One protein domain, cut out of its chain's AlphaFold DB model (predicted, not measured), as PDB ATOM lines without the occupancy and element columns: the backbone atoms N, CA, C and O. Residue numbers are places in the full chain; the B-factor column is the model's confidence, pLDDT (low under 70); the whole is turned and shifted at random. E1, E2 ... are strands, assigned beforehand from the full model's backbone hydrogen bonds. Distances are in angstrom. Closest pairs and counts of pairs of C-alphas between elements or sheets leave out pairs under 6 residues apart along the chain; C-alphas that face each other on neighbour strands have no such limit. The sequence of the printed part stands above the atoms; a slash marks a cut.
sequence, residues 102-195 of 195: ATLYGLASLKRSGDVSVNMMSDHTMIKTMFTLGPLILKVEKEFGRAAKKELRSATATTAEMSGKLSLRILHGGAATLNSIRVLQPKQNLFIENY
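This is residues 102 to 195 of the 195 residues of an uncharacterized protein of Apis cerana cerana (UniProt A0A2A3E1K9). Two four-stranded sheets stand end to end and make a long, narrow ribbon folded into a wide, open V: E2, E3, E6 and E7 form one arm, E1, E4, E5 and E8 the other. The chain passes from arm to arm through the links E1 to E2, E3 to E4, E5 to E6 and E7 to E8, and the turn of residues 145 to 150 sticks out at one tip. The printed part has 94 residues with eight named strands, E1 to E8 in chain order, and no named helix; the class is all strand. Both sheets are antiparallel, in the orders E2, E3, E6, E7 and E1, E4, E5, E8. The whole is extended, a rod spanning 66 by 28 by 16 A, with a radius of gyration of the C-alphas of 19.5 A.

In one sheet, E2 is residues 111 to 120, 23.8 A long, E3 residues 125 to 133, 24.8 A, E6 residues 162 to 170, 25.8 A, and E7 residues 176 to 183, 20.4 A. E2 bends by 80 degrees at residue 114, and E7 by 53 degrees at residue 179. In the other sheet, E4 is residues 137 to 144, 22.1 A, and E5 residues 151 to 158, 23.2 A; the short E1, residues 102 to 105, and E8, residues 191 to 194, measure 10.0 A and 10.1 A. E1 begins at C-alpha 102 (-23.613, 68.626, 138.177), E2 ends at C-alpha 120 (-31.587, 66.563, 177.777), and E8 ends at C-alpha 194 (-32.567, 65.717, 128.078).

The sheet of E2, E3, E6 and E7 is twisted, and its inner strands E3 and E6 are antiparallel at 158 degrees, with N 125 and O 170 2.8 A apart. E2 and E3 form a hairpin, with N 117 and O 128 at 2.8 A. E6 and E7 form another, with N 165 and O 182 at 2.8 A. In the second sheet E4 and E5 are a hairpin at 163 degrees, with N 144 and O 151 at 2.7 A. The edge strand E1 is antiparallel to E4, with N 103 and O 139 at 2.8 A, and the edge strand E8 to E5, with N 156 and O 193 at 2.8 A. Each strand of one sheet is apart from each strand of the other.

The two C-alphas farthest apart, those of Ser 122 and Ala 148, are 66.7 A from each other. The printed part has no cut and no long link; it ends at residue 195, the chain's last. The mean pLDDT of the printed part is 91.1, and residues 188 to 190 and residue 195 are under 70.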
ATOM      1  N   ALA A 102     -22.269  68.745 137.630       95.12
ATOM      2  CA  ALA A 102     -23.613  68.626 138.177       95.12
ATOM      3  C   ALA A 102     -23.853  69.732 139.210       95.12
ATOM      4  O   ALA A 102     -22.990  69.969 140.056       95.12
ATOM      5  N   THR A 103     -25.012  70.383 139.139       96.19
ATOM      6  CA  THR A 103     -25.455  71.408 140.094       96.19
ATOM      7  C   THR A 103     -26.830  71.031 140.624       96.19
ATOM      8  O   THR A 103     -27.730  70.749 139.836       96.19
ATOM      9  N   LEU A 104     -26.982  71.018 141.949       95.31
ATOM     10  CA  LEU A 104     -28.247  70.741 142.625       95.31
ATOM     11  C   LEU A 104     -28.845  72.049 143.147       95.31
ATOM     12  O   LEU A 104     -28.280  72.689 144.034       95.31
ATOM     13  N   TYR A 105     -29.985  72.439 142.590       96.19
ATOM     14  CA  TYR A 105     -30.760  73.605 142.999       96.19
ATOM     15  C   TYR A 105     -31.872  73.200 143.970       96.19
ATOM     16  O   TYR A 105     -32.269  72.038 144.029       96.19
ATOM     17  N   GLY A 106     -32.372  74.172 144.737       94.69
ATOM     18  CA  GLY A 106     -33.481  73.972 145.677       94.69
ATOM     19  C   GLY A 106     -33.063  73.685 147.123       94.69
ATOM     20  O   GLY A 106     -33.914  73.720 148.004       94.69
ATOM     21  N   LEU A 107     -31.770  73.508 147.425       95.25
ATOM     22  CA  LEU A 107     -31.295  73.242 148.798       95.25
ATOM     23  C   LEU A 107     -31.608  74.369 149.799       95.25
ATOM     24  O   LEU A 107     -31.766  74.110 150.987       95.25
ATOM     25  N   ALA A 108     -31.725  75.610 149.323       95.81
ATOM     26  CA  ALA A 108     -32.052  76.764 150.160       95.81
ATOM     27  C   ALA A 108     -33.517  76.786 150.640       95.81
ATOM     28  O   ALA A 108     -33.844  77.548 151.539       95.81
ATOM     29  N   SER A 109     -34.392  75.949 150.074       95.88
ATOM     30  CA  SER A 109     -35.805  75.844 150.479       95.88
ATOM     31  C   SER A 109     -36.028  75.022 151.757       95.88
ATOM     32  O   SER A 109     -37.167  74.734 152.122       95.88
ATOM     33  N   LEU A 110     -34.944  74.611 152.423       95.62
ATOM     34  CA  LEU A 110     -34.988  73.858 153.667       95.62
ATOM     35  C   LEU A 110     -35.745  74.647 154.742       95.62
ATOM     36  O   LEU A 110     -35.296  75.703 155.184       95.62
ATOM     37  N   LYS A 111     -36.865  74.093 155.203       97.19
ATOM     38  CA  LYS A 111     -37.691  74.664 156.269       97.19
ATOM     39  C   LYS A 111     -37.981  73.614 157.334       97.19
ATOM     40  O   LYS A 111     -38.206  72.441 157.023       97.19
ATOM     41  N   ARG A 112     -37.986  74.032 158.602       97.19
ATOM     42  CA  ARG A 112     -38.461  73.188 159.705       97.19
ATOM     43  C   ARG A 112     -39.940  72.858 159.490       97.19
ATOM     44  O   ARG A 112     -40.707  73.728 159.090       97.19
ATOM     45  N   SER A 113     -40.320  71.619 159.779       96.75
ATOM     46  CA  SER A 113     -41.709  71.164 159.754       96.75
ATOM     47  C   SER A 113     -42.077  70.582 161.114       96.75
ATOM     48  O   SER A 113     -41.379  69.698 161.610       96.75
ATOM     49  N   GLY A 114     -43.153  71.091 161.714       96.44
ATOM     50  CA  GLY A 114     -43.625  70.671 163.034       96.44
ATOM     51  C   GLY A 114     -42.683  71.035 164.180       96.44
ATOM     52  O   GLY A 114     -41.683  71.737 164.000       96.44
ATOM     53  N   ASP A 115     -43.031  70.559 165.369       97.00
ATOM     54  CA  ASP A 115     -42.336  70.898 166.604       97.00
ATOM     55  C   ASP A 115     -40.986  70.201 166.754       97.00
ATOM     56  O   ASP A 115     -40.640  69.226 166.079       97.00
ATOM     57  N   VAL A 116     -40.200  70.754 167.669       97.31
ATOM     58  CA  VAL A 116     -38.860  70.289 167.979       97.31
ATOM     59  C   VAL A 116     -38.917  69.409 169.220       97.31
ATOM     60  O   VAL A 116     -39.392  69.826 170.270       97.31
ATOM     61  N   SER A 117     -38.382  68.197 169.115       97.44
ATOM     62  CA  SER A 117     -38.182  67.317 170.262       97.44
ATOM     63  C   SER A 117     -36.813  67.582 170.875       97.44
ATOM     64  O   SER A 117     -35.788  67.525 170.187       97.44
ATOM     65  N   VAL A 118     -36.804  67.853 172.176       97.06
ATOM     66  CA  VAL A 118     -35.595  68.082 172.964       97.06
ATOM     67  C   VAL A 118     -35.411  66.911 173.920       97.06
ATOM     68  O   VAL A 118     -36.345  66.504 174.600       97.06
ATOM     69  N   ASN A 119     -34.204  66.359 173.960       96.75
ATOM     70  CA  ASN A 119     -33.812  65.342 174.925       96.75
ATOM     71  C   ASN A 119     -32.551  65.810 175.648       96.75
ATOM     72  O   ASN A 119     -31.493  65.931 175.030       96.75
ATOM     73  N   MET A 120     -32.683  66.091 176.937       94.88
ATOM     74  CA  MET A 120     -31.587  66.563 177.777       94.88
ATOM     75  C   MET A 120     -30.862  65.364 178.377       94.88
ATOM     76  O   MET A 120     -31.479  64.477 178.959       94.88
ATOM     77  N   MET A 121     -29.547  65.336 178.219       92.44
ATOM     78  CA  MET A 121     -28.664  64.363 178.846       92.44
ATOM     79  C   MET A 121     -27.712  65.098 179.789       92.44
ATOM     80  O   MET A 121     -27.596  66.323 179.747       92.44
ATOM     81  N   SER A 122     -27.011  64.350 180.640       93.00
ATOM     82  CA  SER A 122     -26.029  64.929 181.562       93.00
ATOM     83  C   SER A 122     -24.874  65.608 180.833       93.00
ATOM     84  O   SER A 122     -24.277  66.532 181.373       93.00
ATOM     85  N   ASP A 123     -24.543  65.155 179.622       92.38
ATOM     86  CA  ASP A 123     -23.378  65.582 178.850       92.38
ATOM     87  C   ASP A 123     -23.718  66.444 177.612       92.38
ATOM     88  O   ASP A 123     -22.836  67.080 177.038       92.38
ATOM     89  N   HIS A 124     -24.973  66.453 177.158       95.19
ATOM     90  CA  HIS A 124     -25.409  67.254 176.015       95.19
ATOM     91  C   HIS A 124     -26.934  67.305 175.897       95.19
ATOM     92  O   HIS A 124     -27.658  66.482 176.449       95.19
ATOM     93  N   THR A 125     -27.427  68.221 175.071       96.75
ATOM     94  CA  THR A 125     -28.829  68.275 174.657       96.75
ATOM     95  C   THR A 125     -28.961  67.828 173.205       96.75
ATOM     96  O   THR A 125     -28.272  68.314 172.304       96.75
ATOM     97  N   MET A 126     -29.858  66.879 172.966       97.31
ATOM     98  CA  MET A 126     -30.257  66.413 171.644       97.31
ATOM     99  C   MET A 126     -31.486  67.165 171.167       97.31
ATOM    100  O   MET A 126     -32.545  67.079 171.779       97.31
ATOM    101  N   ILE A 127     -31.360  67.827 170.022       97.25
ATOM    102  CA  ILE A 127     -32.479  68.457 169.329       97.25
ATOM    103  C   ILE A 127     -32.815  67.628 168.094       97.25
ATOM    104  O   ILE A 127     -31.957  67.400 167.240       97.25
ATOM    105  N   LYS A 128     -34.061  67.172 167.986       97.88
ATOM    106  CA  LYS A 128     -34.584  66.424 166.838       97.88
ATOM    107  C   LYS A 128     -35.755  67.185 166.239       97.88
ATOM    108  O   LYS A 128     -36.709  67.507 166.934       97.88
ATOM    109  N   THR A 129     -35.706  67.430 164.938       98.12
ATOM    110  CA  THR A 129     -36.781  68.120 164.220       98.12
ATOM    111  C   THR A 129     -37.024  67.468 162.872       98.12
ATOM    112  O   THR A 129     -36.098  66.917 162.266       98.12
ATOM    113  N   MET A 130     -38.262  67.535 162.389       97.88
ATOM    114  CA  MET A 130     -38.545  67.243 160.990       97.88
ATOM    115  C   MET A 130     -38.281  68.496 160.152       97.88
ATOM    116  O   MET A 130     -38.341  69.628 160.641       97.88
ATOM    117  N   PHE A 131     -37.955  68.293 158.885       97.56
ATOM    118  CA  PHE A 131     -37.865  69.360 157.901       97.56
ATOM    119  C   PHE A 131     -38.501  68.916 156.597       97.56
ATOM    120  O   PHE A 131     -38.661  67.726 156.321       97.56
ATOM    121  N   THR A 132     -38.802  69.901 155.779       96.75
ATOM    122  CA  THR A 132     -39.175  69.748 154.378       96.75
ATOM    123  C   THR A 132     -38.208  70.572 153.549       96.75
ATOM    124  O   THR A 132     -37.779  71.646 153.974       96.75
ATOM    125  N   LEU A 133     -37.846  70.073 152.382       94.75
ATOM    126  CA  LEU A 133     -37.087  70.798 151.377       94.75
ATOM    127  C   LEU A 133     -37.793  70.576 150.046       94.75
ATOM    128  O   LEU A 133     -38.323  69.492 149.816       94.75
ATOM    129  N   GLY A 134     -37.869  71.632 149.242       87.25
ATOM    130  CA  GLY A 134     -38.745  71.755 148.082       87.25
ATOM    131  C   GLY A 134     -38.476  70.758 146.955       87.25
ATOM    132  O   GLY A 134     -37.826  69.733 147.151       87.25
ATOM    133  N   PRO A 135     -38.951  71.057 145.739       91.69
ATOM    134  CA  PRO A 135     -38.480  70.365 144.550       91.69
ATOM    135  C   PRO A 135     -36.972  70.583 144.380       91.69
ATOM    136  O   PRO A 135     -36.496  71.723 144.380       91.69
ATOM    137  N   LEU A 136     -36.205  69.502 144.245       94.31
ATOM    138  CA  LEU A 136     -34.778  69.576 143.951       94.31
ATOM    139  C   LEU A 136     -34.546  69.395 142.458       94.31
ATOM    140  O   LEU A 136     -35.089  68.472 141.859       94.31
ATOM    141  N   ILE A 137     -33.701  70.245 141.873       94.75
ATOM    142  CA  ILE A 137     -33.385  70.204 140.439       94.75
ATOM    143  C   ILE A 137     -31.895  69.914 140.273       94.75
ATOM    144  O   ILE A 137     -31.051  70.736 140.629       94.75
ATOM    145  N   LEU A 138     -31.554  68.751 139.729       94.94
ATOM    146  CA  LEU A 138     -30.195  68.358 139.376       94.94
ATOM    147  C   LEU A 138     -29.945  68.649 137.895       94.94
ATOM    148  O   LEU A 138     -30.427  67.921 137.031       94.94
ATOM    149  N   LYS A 139     -29.145  69.674 137.598       95.38
ATOM    150  CA  LYS A 139     -28.693  69.978 136.236       95.38
ATOM    151  C   LYS A 139     -27.311  69.385 136.002       95.38
ATOM    152  O   LYS A 139     -26.369  69.719 136.723       95.38
ATOM    153  N   VAL A 140     -27.172  68.537 134.992       95.31
ATOM    154  CA  VAL A 140     -25.900  67.953 134.563       95.31
ATOM    155  C   VAL A 140     -25.549  68.486 133.187       95.31
ATOM    156  O   VAL A 140     -26.333  68.363 132.258       95.31
ATOM    157  N   GLU A 141     -24.354  69.041 133.036       92.38
ATOM    158  CA  GLU A 141     -23.855  69.559 131.766       92.38
ATOM    159  C   GLU A 141     -22.552  68.856 131.396       92.38
ATOM    160  O   GLU A 141     -21.646  68.668 132.224       92.38
ATOM    161  N   LYS A 142     -22.433  68.468 130.128       91.56
ATOM    162  CA  LYS A 142     -21.209  67.890 129.592       91.56
ATOM    163  C   LYS A 142     -20.978  68.342 128.166       91.56
ATOM    164  O   LYS A 142     -21.844  68.278 127.307       91.56
ATOM    165  N   GLU A 143     -19.743  68.738 127.919       88.06
ATOM    166  CA  GLU A 143     -19.254  69.023 126.581       88.06
ATOM    167  C   GLU A 143     -18.893  67.697 125.895       88.06
ATOM    168  O   GLU A 143     -18.038  66.942 126.375       88.06
ATOM    169  N   PHE A 144     -19.545  67.416 124.780       83.44
ATOM    170  CA  PHE A 144     -19.292  66.300 123.886       83.44
ATOM    171  C   PHE A 144     -18.516  66.774 122.652       83.44
ATOM    172  O   PHE A 144     -18.560  67.939 122.273       83.44
ATOM    173  N   GLY A 145     -17.761  65.860 122.041       83.56
ATOM    174  CA  GLY A 145     -16.989  66.130 120.826       83.56
ATOM    175  C   GLY A 145     -15.560  66.642 121.051       83.56
ATOM    176  O   GLY A 145     -15.051  66.728 122.174       83.56
ATOM    177  N   ARG A 146     -14.845  66.888 119.947       79.31
ATOM    178  CA  ARG A 146     -13.426  67.287 119.933       79.31
ATOM    179  C   ARG A 146     -13.249  68.530 119.057       79.31
ATOM    180  O   ARG A 146     -13.776  68.579 117.950       79.31
ATOM    181  N   ALA A 147     -12.443  69.482 119.533       77.81
ATOM    182  CA  ALA A 147     -12.069  70.702 118.811       77.81
ATOM    183  C   ALA A 147     -13.288  71.485 118.275       77.81
ATOM    184  O   ALA A 147     -14.086  71.950 119.082       77.81
ATOM    185  N   ALA A 148     -13.425  71.624 116.954       76.31
ATOM    186  CA  ALA A 148     -14.437  72.457 116.301       76.31
ATOM    187  C   ALA A 148     -15.877  71.909 116.376       76.31
ATOM    188  O   ALA A 148     -16.815  72.661 116.150       76.31
ATOM    189  N   LYS A 149     -16.073  70.626 116.714       81.88
ATOM    190  CA  LYS A 149     -17.406  70.006 116.884       81.88
ATOM    191  C   LYS A 149     -17.709  69.761 118.357       81.88
ATOM    192  O   LYS A 149     -17.896  68.622 118.774       81.88
ATOM    193  N   LYS A 150     -17.588  70.803 119.173       85.44
ATOM    194  CA  LYS A 150     -17.805  70.712 120.614       85.44
ATOM    195  C   LYS A 150     -19.229  71.149 120.932       85.44
ATOM    196  O   LYS A 150     -19.553  72.318 120.777       85.44
ATOM    197  N   GLU A 151     -20.038  70.219 121.411       84.06
ATOM    198  CA  GLU A 151     -21.453  70.432 121.719       84.06
ATOM    199  C   GLU A 151     -21.674  70.305 123.220       84.06
ATOM    200  O   GLU A 151     -21.169  69.378 123.851       84.06
ATOM    201  N   LEU A 152     -22.403  71.238 123.824       87.25
ATOM    202  CA  LEU A 152     -22.814  71.119 125.217       87.25
ATOM    203  C   LEU A 152     -24.141  70.370 125.245       87.25
ATOM    204  O   LEU A 152     -25.122  70.855 124.701       87.25
ATOM    205  N   ARG A 153     -24.153  69.195 125.872       90.50
ATOM    206  CA  ARG A 153     -25.385  68.460 126.162       90.50
ATOM    207  C   ARG A 153     -25.691  68.573 127.641       90.50
ATOM    208  O   ARG A 153     -24.774  68.502 128.472       90.50
ATOM    209  N   SER A 154     -26.962  68.726 127.963       91.56
ATOM    210  CA  SER A 154     -27.426  68.885 129.330       91.56
ATOM    211  C   SER A 154     -28.590  67.956 129.646       91.56
ATOM    212  O   SER A 154     -29.352  67.552 128.780       91.56
ATOM    213  N   ALA A 155     -28.704  67.572 130.906       92.56
ATOM    214  CA  ALA A 155     -29.843  66.829 131.409       92.56
ATOM    215  C   ALA A 155     -30.285  67.456 132.725       92.56
ATOM    216  O   ALA A 155     -29.446  67.853 133.538       92.56
ATOM    217  N   THR A 156     -31.589  67.528 132.933       93.69
ATOM    218  CA  THR A 156     -32.189  68.066 134.149       93.69
ATOM    219  C   THR A 156     -33.032  66.980 134.784       93.69
ATOM    220  O   THR A 156     -33.856  66.372 134.108       93.69
ATOM    221  N   ALA A 157     -32.822  66.729 136.073       92.44
ATOM    222  CA  ALA A 157     -33.656  65.830 136.851       92.44
ATOM    223  C   ALA A 157     -34.342  66.589 137.989       92.44
ATOM    224  O   ALA A 157     -33.660  67.260 138.761       92.44
ATOM    225  N   THR A 158     -35.661  66.468 138.114       93.12
ATOM    226  CA  THR A 158     -36.449  67.188 139.126       93.12
ATOM    227  C   THR A 158     -37.126  66.211 140.079       93.12
ATOM    228  O   THR A 158     -37.715  65.221 139.641       93.12
ATOM    229  N   THR A 159     -37.051  66.483 141.383       92.12
ATOM    230  CA  THR A 159     -37.766  65.746 142.435       92.12
ATOM    231  C   THR A 159     -38.985  66.526 142.912       92.12
ATOM    232  O   THR A 159     -39.031  67.749 142.813       92.12
ATOM    233  N   ALA A 160     -39.949  65.829 143.511       91.88
ATOM    234  CA  ALA A 160     -40.966  66.461 144.349       91.88
ATOM    235  C   ALA A 160     -40.370  66.971 145.681       91.88
ATOM    236  O   ALA A 160     -39.199  66.714 145.980       91.88
ATOM    237  N   GLU A 161     -41.191  67.659 146.482       92.62
ATOM    238  CA  GLU A 161     -40.859  68.044 147.860       92.62
ATOM    239  C   GLU A 161     -40.497  66.807 148.697       92.62
ATOM    240  O   GLU A 161     -41.196  65.789 148.682       92.62
ATOM    241  N   MET A 162     -39.382  66.891 149.418       93.62
ATOM    242  CA  MET A 162     -38.859  65.820 150.257       93.62
ATOM    243  C   MET A 162     -38.942  66.223 151.726       93.62
ATOM    244  O   MET A 162     -38.608  67.342 152.111       93.62
ATOM    245  N   SER A 163     -39.337  65.282 152.574       95.44
ATOM    246  CA  SER A 163     -39.314  65.446 154.026       95.44
ATOM    247  C   SER A 163     -38.151  64.677 154.638       95.44
ATOM    248  O   SER A 163     -37.643  63.713 154.068       95.44
ATOM    249  N   GLY A 164     -37.685  65.109 155.802       96.94
ATOM    250  CA  GLY A 164     -36.521  64.518 156.443       96.94
ATOM    251  C   GLY A 164     -36.447  64.773 157.939       96.94
ATOM    252  O   GLY A 164     -37.268  65.480 158.520       96.94
ATOM    253  N   LYS A 165     -35.445  64.153 158.565       97.62
ATOM    254  CA  LYS A 165     -35.135  64.260 159.992       97.62
ATOM    255  C   LYS A 165     -33.775  64.914 160.171       97.62
ATOM    256  O   LYS A 165     -32.790  64.477 159.571       97.62
ATOM    257  N   LEU A 166     -33.719  65.910 161.041       97.62
ATOM    258  CA  LEU A 166     -32.503  66.591 161.459       97.62
ATOM    259  C   LEU A 166     -32.273  66.333 162.949       97.62
ATOM    260  O   LEU A 166     -33.206  66.412 163.747       97.62
ATOM    261  N   SER A 167     -31.035  66.011 163.315       97.75
ATOM    262  CA  SER A 167     -30.599  65.848 164.700       97.75
ATOM    263  C   SER A 167     -29.365  66.703 164.948       97.75
ATOM    264  O   SER A 167     -28.363  66.564 164.244       97.75
ATOM    265  N   LEU A 168     -29.442  67.560 165.961       97.62
ATOM    266  CA  LEU A 168     -28.371  68.438 166.415       97.62
ATOM    267  C   LEU A 168     -27.949  68.051 167.835       97.62
ATOM    268  O   LEU A 168     -28.781  67.624 168.640       97.62
ATOM    269  N   ARG A 169     -26.660  68.217 168.131       96.94
ATOM    270  CA  ARG A 169     -26.064  68.063 169.462       96.94
ATOM    271  C   ARG A 169     -25.629  69.409 169.989       96.94
ATOM    272  O   ARG A 169     -24.836  70.066 169.328       96.94
ATOM    273  N   ILE A 170     -26.080  69.761 171.182       97.31
ATOM    274  CA  ILE A 170     -25.680  70.982 171.875       97.31
ATOM    275  C   ILE A 170     -24.917  70.581 173.132       97.31
ATOM    276  O   ILE A 170     -25.466  69.891 173.985       97.31
ATOM    277  N   LEU A 171     -23.651  70.976 173.229       95.38
ATOM    278  CA  LEU A 171     -22.852  70.803 174.447       95.38
ATOM    279  C   LEU A 171     -23.145  71.940 175.442       95.38
ATOM    280  O   LEU A 171     -23.680  72.976 175.050       95.38
ATOM    281  N   HIS A 172     -22.747  71.803 176.710       85.38
ATOM    282  CA  HIS A 172     -23.065  72.767 177.788       85.38
ATOM    283  C   HIS A 172     -22.433  74.158 177.645       85.38
ATOM    284  O   HIS A 172     -22.663  75.019 178.481       85.38
ATOM    285  N   GLY A 173     -21.666  74.401 176.584       85.19
ATOM    286  CA  GLY A 173     -21.192  75.731 176.193       85.19
ATOM    287  C   GLY A 173     -22.019  76.380 175.079       85.19
ATOM    288  O   GLY A 173     -21.536  77.300 174.431       85.19
ATOM    289  N   GLY A 174     -23.205  75.846 174.758       88.50
ATOM    290  CA  GLY A 174     -24.070  76.347 173.680       88.50
ATOM    291  C   GLY A 174     -23.609  75.978 172.263       88.50
ATOM    292  O   GLY A 174     -24.298  76.276 171.289       88.50
ATOM    293  N   ALA A 175     -22.471  75.291 172.122       94.38
ATOM    294  CA  ALA A 175     -21.957  74.849 170.833       94.38
ATOM    295  C   ALA A 175     -22.856  73.758 170.229       94.38
ATOM    296  O   ALA A 175     -22.935  72.642 170.750       94.38
ATOM    297  N   ALA A 176     -23.502  74.085 169.109       96.06
ATOM    298  CA  ALA A 176     -24.339  73.169 168.350       96.06
ATOM    299  C   ALA A 176     -23.547  72.502 167.215       96.06
ATOM    300  O   ALA A 176     -22.874  73.162 166.426       96.06
ATOM    301  N   THR A 177     -23.667  71.184 167.090       96.69
ATOM    302  CA  THR A 177     -23.086  70.392 166.002       96.69
ATOM    303  C   THR A 177     -24.162  69.564 165.316       96.69
ATOM    304  O   THR A 177     -25.145  69.137 165.929       96.69
ATOM    305  N   LEU A 178     -23.989  69.330 164.016       97.06
ATOM    306  CA  LEU A 178     -24.860  68.436 163.267       97.06
ATOM    307  C   LEU A 178     -24.535  66.987 163.633       97.06
ATOM    308  O   LEU A 178     -23.457  66.498 163.311       97.06
ATOM    309  N   ASN A 179     -25.483  66.291 164.257       96.81
ATOM    310  CA  ASN A 179     -25.334  64.872 164.567       96.81
ATOM    311  C   ASN A 179     -25.756  64.000 163.375       96.81
ATOM    312  O   ASN A 179     -25.040  63.088 162.975       96.81
ATOM    313  N   SER A 180     -26.919  64.277 162.774       97.50
ATOM    314  CA  SER A 180     -27.337  63.584 161.550       97.50
ATOM    315  C   SER A 180     -28.380  64.369 160.766       97.50
ATOM    316  O   SER A 180     -29.230  65.035 161.356       97.50
ATOM    317  N   ILE A 181     -28.372  64.192 159.448       97.38
ATOM    318  CA  ILE A 181     -29.433  64.623 158.540       97.38
ATOM    319  C   ILE A 181     -29.844  63.431 157.678       97.38
ATOM    320  O   ILE A 181     -28.996  62.720 157.140       97.38
ATOM    321  N   ARG A 182     -31.147  63.175 157.579       96.62
ATOM    322  CA  ARG A 182     -31.702  62.117 156.731       96.62
ATOM    323  C   ARG A 182     -32.879  62.662 155.956       96.62
ATOM    324  O   ARG A 182     -33.743  63.302 156.543       96.62
ATOM    325  N   VAL A 183     -32.929  62.370 154.666       95.50
ATOM    326  CA  VAL A 183     -34.048  62.740 153.801       95.50
ATOM    327  C   VAL A 183     -34.778  61.465 153.395       95.50
ATOM    328  O   VAL A 183     -34.138  60.457 153.098       95.50
ATOM    329  N   LEU A 184     -36.107  61.490 153.422       93.19
ATOM    330  CA  LEU A 184     -36.932  60.405 152.914       93.19
ATOM    331  C   LEU A 184     -36.849  60.379 151.393       93.19
ATOM    332  O   LEU A 184     -36.930  61.416 150.738       93.19
ATOM    333  N   GLN A 185     -36.681  59.183 150.836       89.69
ATOM    334  CA  GLN A 185     -36.606  59.000 149.395       89.69
ATOM    335  C   GLN A 185     -37.918  59.465 148.737       89.69
ATOM    336  O   GLN A 185     -38.997  59.093 149.210       89.69
ATOM    337  N   PRO A 186     -37.855  60.249 147.645       85.31
ATOM    338  CA  PRO A 186     -39.050  60.651 146.924       85.31
ATOM    339  C   PRO A 186     -39.720  59.412 146.328       85.31
ATOM    340  O   PRO A 186     -39.058  58.524 145.781       85.31
ATOM    341  N   LYS A 187     -41.049  59.349 146.418       78.25
ATOM    342  CA  LYS A 187     -41.835  58.294 145.775       78.25
ATOM    343  C   LYS A 187     -41.799  58.521 144.264       78.25
ATOM    344  O   LYS A 187     -42.555  59.338 143.767       78.25
ATOM    345  N   GLN A 188     -40.853  57.864 143.591       66.81
ATOM    346  CA  GLN A 188     -40.749  57.552 142.150       66.81
ATOM    347  C   GLN A 188     -40.972  58.665 141.096       66.81
ATOM    348  O   GLN A 188     -40.751  58.413 139.917       66.81
ATOM    349  N   ASN A 189     -41.267  59.908 141.474       63.03
ATOM    350  CA  ASN A 189     -41.506  61.019 140.551       63.03
ATOM    351  C   ASN A 189     -40.199  61.744 140.200       63.03
ATOM    352  O   ASN A 189     -40.053  62.939 140.458       63.03
ATOM    353  N   LEU A 190     -39.219  61.001 139.678       66.00
ATOM    354  CA  LEU A 190     -38.007  61.589 139.112       66.00
ATOM    355  C   LEU A 190     -38.256  61.884 137.632       66.00
ATOM    356  O   LEU A 190     -38.244  60.974 136.805       66.00
ATOM    357  N   PHE A 191     -38.466  63.154 137.302       71.62
ATOM    358  CA  PHE A 191     -38.594  63.594 135.914       71.62
ATOM    359  C   PHE A 191     -37.210  63.891 135.361       71.62
ATOM    360  O   PHE A 191     -36.487  64.675 135.970       71.62
ATOM    361  N   ILE A 192     -36.836  63.265 134.243       77.44
ATOM    362  CA  ILE A 192     -35.560  63.500 133.561       77.44
ATOM    363  C   ILE A 192     -35.854  64.094 132.186       77.44
ATOM    364  O   ILE A 192     -36.447  63.432 131.338       77.44
ATOM    365  N   GLU A 193     -35.382  65.313 131.951       76.06
ATOM    366  CA  GLU A 193     -35.408  65.971 130.647       76.06
ATOM    367  C   GLU A 193     -33.991  66.025 130.069       76.06
ATOM    368  O   GLU A 193     -33.039  66.391 130.762       76.06
ATOM    369  N   ASN A 194     -33.839  65.650 128.797       76.25
ATOM    370  CA  ASN A 194     -32.567  65.717 128.078       76.25
ATOM    371  C   ASN A 194     -32.625  66.853 127.054       76.25
ATOM    372  O   ASN A 194     -33.575  66.914 126.275       76.25
ATOM    373  N   TYR A 195     -31.589  67.689 127.039       58.12
ATOM    374  CA  TYR A 195     -31.408  68.819 126.129       58.12
ATOM    375  C   TYR A 195     -30.054  68.723 125.413       58.12
ATOM    376  O   TYR A 195     -29.012  68.511 126.085       58.12
TER     377      TYR A 195